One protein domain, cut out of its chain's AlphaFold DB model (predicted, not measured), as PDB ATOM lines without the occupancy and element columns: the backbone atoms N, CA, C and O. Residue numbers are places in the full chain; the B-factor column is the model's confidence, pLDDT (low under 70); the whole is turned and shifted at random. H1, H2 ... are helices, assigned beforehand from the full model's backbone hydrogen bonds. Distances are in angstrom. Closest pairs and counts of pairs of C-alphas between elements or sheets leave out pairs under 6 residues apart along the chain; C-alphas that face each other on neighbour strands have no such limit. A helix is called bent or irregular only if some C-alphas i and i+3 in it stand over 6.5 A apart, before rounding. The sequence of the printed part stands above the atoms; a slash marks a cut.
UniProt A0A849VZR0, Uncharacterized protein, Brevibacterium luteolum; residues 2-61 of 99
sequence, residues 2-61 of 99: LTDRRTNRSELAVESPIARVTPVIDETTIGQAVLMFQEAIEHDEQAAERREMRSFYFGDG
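What this domain is: This is residues 2 to 61 of the 99 residues of an uncharacterized protein of Brevibacterium luteolum (UniProt A0A849VZR0). Four helices make a flat, open frame: short H1 and H2 form one corner, H3 makes a side of its own, touching no other helix, and H4 comes back to H2. Inside the frame, residues 2 to 3 pair side by side with residues 24 to 25, parallel, a pairing too short to be named. The printed part has 60 residues, with H1, H2, H3 and H4 in that order, no named strand, and the class all helix. It is only just compact, close to loose, with a radius of gyration of the C-alphas of 12.3 A, and spans 35 by 29 by 14 A.

How they stand to each other: Start at Leu 2 and go on to H1, residues 9 to 15, and H2, residues 17 to 20, which touch only at the corner by their tight link; their closest C-alphas, of Ala 13 and Ala 19, are 5.3 A apart. A short link leads to H3, residues 30 to 42, which is apart from H1 and H2. After a tight link comes H4, residues 47 to 58, apart from H1 and H3. With residues 50 to 54 alone H4 touches H2; the closest C-alphas, of Ile 18 and Met 53, are 6.2 A apart. Every O i to N i+4 pair is within hydrogen-bond range in H1 and H4, and 7 of 9 are in H3; H2 is too short for such a pair.

Where its parts are: Find C-alpha 9 at (-37.465, 1.583, -7.705), where H1 begins; it runs 9.9 A, and H2 5.8 A. From C-alpha 30 at (-36.416, -10.231, -14.749), H3 runs 19.2 A; it is irregular, with C-alphas 31 and 34 lying 7.8 A apart. H4 runs 16.0 A to C-alpha 58 at (-53.072, -4.397, 7.821).

The domain as a whole: Look for the two C-alphas farthest apart at Gly 31 and Asp 60, 35.4 A. The printed part has no cut and no long link between helices. Its mean pLDDT is 89.6, and no printed residue is under 70.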
ATOM      1  N   LEU A   2     -42.655  -8.299  -5.607       90.38
ATOM      2  CA  LEU A   2     -43.378  -7.280  -6.370       90.38
ATOM      3  C   LEU A   2     -42.843  -7.190  -7.797       90.38
ATOM      4  O   LEU A   2     -41.721  -7.604  -8.069       90.38
ATOM      5  N   THR A   3     -43.641  -6.615  -8.690       90.00
ATOM      6  CA  THR A   3     -43.230  -6.300 -10.060       90.00
ATOM      7  C   THR A   3     -43.309  -4.797 -10.292       90.00
ATOM      8  O   THR A   3     -44.385  -4.218 -10.128       90.00
ATOM      9  N   ASP A   4     -42.209  -4.183 -10.712       89.94
ATOM     10  CA  ASP A   4     -42.139  -2.784 -11.115       89.94
ATOM     11  C   ASP A   4     -42.092  -2.671 -12.641       89.94
ATOM     12  O   ASP A   4     -41.080  -2.942 -13.282       89.94
ATOM     13  N   ARG A   5     -43.212  -2.253 -13.234       86.62
ATOM     14  CA  ARG A   5     -43.319  -2.041 -14.686       86.62
ATOM     15  C   ARG A   5     -42.755  -0.698 -15.144       86.62
ATOM     16  O   ARG A   5     -42.612  -0.496 -16.344       86.62
ATOM     17  N   ARG A   6     -42.516   0.234 -14.218       89.25
ATOM     18  CA  ARG A   6     -41.953   1.556 -14.519       89.25
ATOM     19  C   ARG A   6     -40.428   1.538 -14.455       89.25
ATOM     20  O   ARG A   6     -39.811   2.509 -14.879       89.25
ATOM     21  N   THR A   7     -39.845   0.456 -13.924       87.06
ATOM     22  CA  THR A   7     -38.403   0.313 -13.676       87.06
ATOM     23  C   THR A   7     -37.877   1.507 -12.858       87.06
ATOM     24  O   THR A   7     -36.783   2.017 -13.083       87.06
ATOM     25  N   ASN A   8     -38.687   1.990 -11.908       90.56
ATOM     26  CA  ASN A   8     -38.394   3.142 -11.065       90.56
ATOM     27  C   ASN A   8     -38.542   2.772  -9.585       90.56
ATOM     28  O   ASN A   8     -39.521   3.096  -8.906       90.56
ATOM     29  N   ARG A   9     -37.501   2.113  -9.071       89.56
ATOM     30  CA  ARG A   9     -37.465   1.583  -7.705       89.56
ATOM     31  C   ARG A   9     -37.665   2.656  -6.632       89.56
ATOM     32  O   ARG A   9     -38.263   2.374  -5.596       89.56
ATOM     33  N   SER A  10     -37.140   3.864  -6.844       90.50
ATOM     34  CA  SER A  10     -37.232   4.940  -5.852       90.50
ATOM     35  C   SER A  10     -38.662   5.458  -5.732       90.50
ATOM     36  O   SER A  10     -39.161   5.592  -4.617       90.50
ATOM     37  N   GLU A  11     -39.345   5.664  -6.857       92.38
ATOM     38  CA  GLU A  11     -40.757   6.047  -6.891       92.38
ATOM     39  C   GLU A  11     -41.646   4.937  -6.321       92.38
ATOM     40  O   GLU A  11     -42.474   5.202  -5.449       92.38
ATOM     41  N   LEU A  12     -41.394   3.675  -6.688       91.19
ATOM     42  CA  LEU A  12     -42.116   2.537  -6.116       91.19
ATOM     43  C   LEU A  12     -41.976   2.473  -4.587       91.19
ATOM     44  O   LEU A  12     -42.947   2.189  -3.895       91.19
ATOM     45  N   ALA A  13     -40.792   2.755  -4.040       90.69
ATOM     46  CA  ALA A  13     -40.561   2.748  -2.597       90.69
ATOM     47  C   ALA A  13     -41.208   3.934  -1.856       90.69
ATOM     48  O   ALA A  13     -41.317   3.884  -0.627       90.69
ATOM     49  N   VAL A  14     -41.597   4.995  -2.572       89.88
ATOM     50  CA  VAL A  14     -42.386   6.120  -2.045       89.88
ATOM     51  C   VAL A  14     -43.875   5.779  -2.075       89.88
ATOM     52  O   VAL A  14     -44.552   5.956  -1.066       89.88
ATOM     53  N   GLU A  15     -44.377   5.243  -3.192       89.44
ATOM     54  CA  GLU A  15     -45.783   4.830  -3.339       89.44
ATOM     55  C   GLU A  15     -46.123   3.614  -2.462       89.44
ATOM     56  O   GLU A  15     -47.225   3.490  -1.926       89.44
ATOM     57  N   SER A  16     -45.166   2.699  -2.315       88.44
ATOM     58  CA  SER A  16     -45.329   1.420  -1.641       88.44
ATOM     59  C   SER A  16     -44.091   1.083  -0.796       88.44
ATOM     60  O   SER A  16     -43.220   0.327  -1.229       88.44
ATOM     61  N   PRO A  17     -43.994   1.612   0.440       87.94
ATOM     62  CA  PRO A  17     -42.933   1.287   1.397       87.94
ATOM     63  C   PRO A  17     -42.564  -0.202   1.532       87.94
ATOM     64  O   PRO A  17     -41.396  -0.516   1.757       87.94
ATOM     65  N   ILE A  18     -43.511  -1.133   1.338       87.62
ATOM     66  CA  ILE A  18     -43.241  -2.586   1.340       87.62
ATOM     67  C   ILE A  18     -42.210  -3.015   0.273       87.62
ATOM     68  O   ILE A  18     -41.534  -4.030   0.444       87.62
ATOM     69  N   ALA A  19     -42.020  -2.235  -0.797       90.62
ATOM     70  CA  ALA A  19     -41.015  -2.476  -1.837       90.62
ATOM     71  C   ALA A  19     -39.563  -2.351  -1.344       90.62
ATOM     72  O   ALA A  19     -38.637  -2.795  -2.027       90.62
ATOM     73  N   ARG A  20     -39.351  -1.773  -0.154       89.25
ATOM     74  CA  ARG A  20     -38.037  -1.709   0.507       89.25
ATOM     75  C   ARG A  20     -37.617  -3.043   1.120       89.25
ATOM     76  O   ARG A  20     -36.428  -3.311   1.214       89.25
ATOM     77  N   VAL A  21     -38.592  -3.865   1.501       89.75
ATOM     78  CA  VAL A  21     -38.397  -5.120   2.250       89.75
ATOM     79  C   VAL A  21     -38.898  -6.336   1.469       89.75
ATOM     80  O   VAL A  21     -39.155  -7.401   2.023       89.75
ATOM     81  N   THR A  22     -39.132  -6.178   0.166       89.38
ATOM     82  CA  THR A  22     -39.514  -7.277  -0.720       89.38
ATOM     83  C   THR A  22     -38.636  -7.281  -1.963       89.38
ATOM     84  O   THR A  22     -38.301  -6.213  -2.485       89.38
ATOM     85  N   PRO A  23     -38.305  -8.465  -2.509       90.75
ATOM     86  CA  PRO A  23     -37.682  -8.530  -3.819       90.75
ATOM     87  C   PRO A  23     -38.642  -7.948  -4.866       90.75
ATOM     88  O   PRO A  23     -39.832  -8.297  -4.896       90.75
ATOM     89  N   VAL A  24     -38.117  -7.048  -5.697       92.50
ATOM     90  CA  VAL A  24     -38.833  -6.392  -6.795       92.50
ATOM     91  C   VAL A  24     -38.207  -6.855  -8.096       92.50
ATOM     92  O   VAL A  24     -36.992  -6.766  -8.249       92.50
ATOM     93  N   ILE A  25     -39.052  -7.329  -9.001       93.50
ATOM     94  CA  ILE A  25     -38.694  -7.658 -10.371       93.50
ATOM     95  C   ILE A  25     -39.070  -6.486 -11.271       93.50
ATOM     96  O   ILE A  25     -40.214  -6.041 -11.270       93.50
ATOM     97  N   ASP A  26     -38.125  -6.043 -12.077       92.75
ATOM     98  CA  ASP A  26     -38.267  -5.022 -13.108       92.75
ATOM     99  C   ASP A  26     -37.627  -5.503 -14.421       92.75
ATOM    100  O   ASP A  26     -37.162  -6.642 -14.526       92.75
ATOM    101  N   GLU A  27     -37.600  -4.637 -15.432       93.00
ATOM    102  CA  GLU A  27     -36.994  -4.938 -16.734       93.00
ATOM    103  C   GLU A  27     -35.529  -5.391 -16.627       93.00
ATOM    104  O   GLU A  27     -35.093  -6.269 -17.369       93.00
ATOM    105  N   THR A  28     -34.773  -4.838 -15.681       90.50
ATOM    106  CA  THR A  28     -33.342  -5.126 -15.518       90.50
ATOM    107  C   THR A  28     -33.079  -6.401 -14.717       90.50
ATOM    108  O   THR A  28     -32.033  -7.030 -14.869       90.50
ATOM    109  N   THR A  29     -34.034  -6.814 -13.882       91.81
ATOM    110  CA  THR A  29     -33.885  -7.926 -12.929       91.81
ATOM    111  C   THR A  29     -34.697  -9.167 -13.301       91.81
ATOM    112  O   THR A  29     -34.465 -10.231 -12.727       91.81
ATOM    113  N   ILE A  30     -35.583  -9.098 -14.302       93.50
ATOM    114  CA  ILE A  30     -36.416 -10.231 -14.749       93.50
ATOM    115  C   ILE A  30     -35.606 -11.488 -15.099       93.50
ATOM    116  O   ILE A  30     -36.035 -12.600 -14.795       93.50
ATOM    117  N   GLY A  31     -34.401 -11.334 -15.657       94.88
ATOM    118  CA  GLY A  31     -33.511 -12.459 -15.965       94.88
ATOM    119  C   GLY A  31     -33.006 -13.217 -14.728       94.88
ATOM    120  O   GLY A  31     -32.548 -14.347 -14.852       94.88
ATOM    121  N   GLN A  32     -33.112 -12.617 -13.541       93.62
ATOM    122  CA  GLN A  32     -32.700 -13.189 -12.257       93.62
ATOM    123  C   GLN A  32     -33.893 -13.677 -11.421       93.62
ATOM    124  O   GLN A  32     -33.704 -14.135 -10.297       93.62
ATOM    125  N   ALA A  33     -35.119 -13.620 -11.957       92.94
ATOM    126  CA  ALA A  33     -36.346 -13.924 -11.219       92.94
ATOM    127  C   ALA A  33     -36.300 -15.275 -10.490       92.94
ATOM    128  O   ALA A  33     -36.670 -15.359  -9.323       92.94
ATOM    129  N   VAL A  34     -35.816 -16.324 -11.164       94.31
ATOM    130  CA  VAL A  34     -35.723 -17.678 -10.593       94.31
ATOM    131  C   VAL A  34     -34.819 -17.701  -9.361       94.31
ATOM    132  O   VAL A  34     -35.217 -18.237  -8.332       94.31
ATOM    133  N   LEU A  35     -33.649 -17.064  -9.439       93.62
ATOM    134  CA  LEU A  35     -32.711 -16.977  -8.319       93.62
ATOM    135  C   LEU A  35     -33.302 -16.165  -7.165       93.62
ATOM    136  O   LEU A  35     -33.196 -16.565  -6.013       93.62
ATOM    137  N   MET A  36     -33.999 -15.065  -7.466       92.75
ATOM    138  CA  MET A  36     -34.677 -14.260  -6.445       92.75
ATOM    139  C   MET A  36     -35.770 -15.054  -5.717       92.75
ATOM    140  O   MET A  36     -35.962 -14.867  -4.518       92.75
ATOM    141  N   PHE A  37     -36.483 -15.939  -6.420       92.00
ATOM    142  CA  PHE A  37     -37.449 -16.841  -5.795       92.00
ATOM    143  C   PHE A  37     -36.779 -17.895  -4.923       92.00
ATOM    144  O   PHE A  37     -37.258 -18.131  -3.818       92.00
ATOM    145  N   GLN A  38     -35.696 -18.514  -5.396       94.19
ATOM    146  CA  GLN A  38     -34.941 -19.492  -4.610       94.19
ATOM    147  C   GLN A  38     -34.439 -18.860  -3.313       94.19
ATOM    148  O   GLN A  38     -34.740 -19.362  -2.237       94.19
ATOM    149  N   GLU A  39     -33.817 -17.686  -3.402       91.81
ATOM    150  CA  GLU A  39     -33.320 -16.949  -2.241       91.81
ATOM    151  C   GLU A  39     -34.439 -16.593  -1.248       91.81
ATOM    152  O   GLU A  39     -34.309 -16.774  -0.037       91.81
ATOM    153  N   ALA A  40     -35.585 -16.139  -1.763       90.38
ATOM    154  CA  ALA A  40     -36.738 -15.790  -0.938       90.38
ATOM    155  C   ALA A  40     -37.425 -17.003  -0.286       90.38
ATOM    156  O   ALA A  40     -38.156 -16.816   0.682       90.38
ATOM    157  N   ILE A  41     -37.252 -18.212  -0.827       91.38
ATOM    158  CA  ILE A  41     -37.828 -19.448  -0.276       91.38
ATOM    159  C   ILE A  41     -36.861 -20.103   0.713       91.38
ATOM    160  O   ILE A  41     -37.298 -20.606   1.745       91.38
ATOM    161  N   GLU A  42     -35.571 -20.127   0.385       94.50
ATOM    162  CA  GLU A  42     -34.560 -20.894   1.115       94.50
ATOM    163  C   GLU A  42     -33.950 -20.108   2.281       94.50
ATOM    164  O   GLU A  42     -33.720 -20.689   3.341       94.50
ATOM    165  N   HIS A  43     -33.729 -18.800   2.115       91.56
ATOM    166  CA  HIS A  43     -33.007 -17.976   3.093       91.56
ATOM    167  C   HIS A  43     -33.905 -16.942   3.782       91.56
ATOM    168  O   HIS A  43     -33.818 -16.753   4.992       91.56
ATOM    169  N   ASP A  44     -34.789 -16.295   3.020       88.75
ATOM    170  CA  ASP A  44     -35.809 -15.343   3.483       88.75
ATOM    171  C   ASP A  44     -35.392 -14.372   4.617       88.75
ATOM    172  O   ASP A  44     -36.110 -14.170   5.603       88.75
ATOM    173  N   GLU A  45     -34.237 -13.723   4.476       89.50
ATOM    174  CA  GLU A  45     -33.669 -12.857   5.524       89.50
ATOM    175  C   GLU A  45     -34.594 -11.685   5.910       89.50
ATOM    176  O   GLU A  45     -34.628 -11.244   7.059       89.50
ATOM    177  N   GLN A  46     -35.421 -11.214   4.969       89.81
ATOM    178  CA  GLN A  46     -36.348 -10.093   5.173       89.81
ATOM    179  C   GLN A  46     -37.698 -10.509   5.791       89.81
ATOM    180  O   GLN A  46     -38.613  -9.688   5.892       89.81
ATOM    181  N   ALA A  47     -37.877 -11.764   6.219       89.31
ATOM    182  CA  ALA A  47     -39.149 -12.259   6.755       89.31
ATOM    183  C   ALA A  47     -39.674 -11.467   7.967       89.31
ATOM    184  O   ALA A  47     -40.888 -11.315   8.141       89.31
ATOM    185  N   ALA A  48     -38.778 -11.000   8.843       90.31
ATOM    186  CA  ALA A  48     -39.138 -10.213  10.022       90.31
ATOM    187  C   ALA A  48     -39.598  -8.799   9.632       90.31
ATOM    188  O   ALA A  48     -40.701  -8.391   9.991       90.31
ATOM    189  N   GLU A  49     -38.811  -8.106   8.810       91.06
ATOM    190  CA  GLU A  49     -39.121  -6.759   8.314       91.06
ATOM    191  C   GLU A  49     -40.425  -6.742   7.506       91.06
ATOM    192  O   GLU A  49     -41.260  -5.850   7.660       91.06
ATOM    193  N   ARG A  50     -40.677  -7.776   6.691       89.31
ATOM    194  CA  ARG A  50     -41.960  -7.913   5.986       89.31
ATOM    195  C   ARG A  50     -43.139  -8.109   6.919       89.31
ATOM    196  O   ARG A  50     -44.226  -7.637   6.595       89.31
ATOM    197  N   ARG A  51     -42.965  -8.808   8.045       86.81
ATOM    198  CA  ARG A  51     -44.027  -8.963   9.050       86.81
ATOM    199  C   ARG A  51     -44.352  -7.631   9.715       86.81
ATOM    200  O   ARG A  51     -45.528  -7.298   9.812       86.81
ATOM    201  N   GLU A  52     -43.339  -6.851  10.070       88.69
ATOM    202  CA  GLU A  52     -43.523  -5.505  10.622       88.69
ATOM    203  C   GLU A  52     -44.241  -4.585   9.625       88.69
ATOM    204  O   GLU A  52     -45.278  -3.999   9.939       88.69
ATOM    205  N   MET A  53     -43.768  -4.544   8.377       87.75
ATOM    206  CA  MET A  53     -44.408  -3.751   7.328       87.75
ATOM    207  C   MET A  53     -45.832  -4.223   7.026       87.75
ATOM    208  O   MET A  53     -46.711  -3.416   6.740       87.75
ATOM    209  N   ARG A  54     -46.110  -5.526   7.122       83.94
ATOM    210  CA  ARG A  54     -47.472  -6.051   6.995       83.94
ATOM    211  C   ARG A  54     -48.369  -5.540   8.127       83.94
ATOM    212  O   ARG A  54     -49.499  -5.153   7.838       83.94
ATOM    213  N   SER A  55     -47.891  -5.509   9.373       84.75
ATOM    214  CA  SER A  55     -48.639  -4.910  10.488       84.75
ATOM    215  C   SER A  55     -48.861  -3.408  10.291       84.75
ATOM    216  O   SER A  55     -49.942  -2.919  10.601       84.75
ATOM    217  N   PHE A  56     -47.918  -2.683   9.683       84.06
ATOM    218  CA  PHE A  56     -48.126  -1.275   9.323       84.06
ATOM    219  C   PHE A  56     -49.321  -1.069   8.366       84.06
ATOM    220  O   PHE A  56     -50.097  -0.137   8.553       84.06
ATOM    221  N   TYR A  57     -49.512  -1.944   7.369       78.94
ATOM    222  CA  TYR A  57     -50.619  -1.819   6.404       78.94
ATOM    223  C   TYR A  57     -51.945  -2.425   6.868       78.94
ATOM    224  O   TYR A  57     -53.009  -1.894   6.555       78.94
ATOM    225  N   PHE A  58     -51.894  -3.566   7.552       79.81
ATOM    226  CA  PHE A  58     -53.072  -4.397   7.821       79.81
ATOM    227  C   PHE A  58     -53.362  -4.575   9.315       79.81
ATOM    228  O   PHE A  58     -54.308  -5.277   9.677       79.81
ATOM    229  N   GLY A  59     -52.554  -3.962  10.183       84.50
ATOM    230  CA  GLY A  59     -52.556  -4.240  11.613       84.50
ATOM    231  C   GLY A  59     -52.230  -5.705  11.915       84.50
ATOM    232  O   GLY A  59     -51.737  -6.468  11.076       84.50
ATOM    233  N   ASP A  60     -52.598  -6.123  13.120       82.56
ATOM    234  CA  ASP A  60     -52.408  -7.499  13.595       82.56
ATOM    235  C   ASP A  60     -53.507  -8.454  13.106       82.56
ATOM    236  O   ASP A  60     -53.653  -9.574  13.592       82.56
ATOM    237  N   GLY A  61     -54.322  -8.023  12.141       79.12
ATOM    238  CA  GLY A  61     -55.407  -8.837  11.622       79.12
ATOM    239  C   GLY A  61     -54.871 -10.041  10.855       79.12
ATOM    240  O   GLY A  61     -54.101  -9.880   9.918       79.12
TER     241      GLY A  61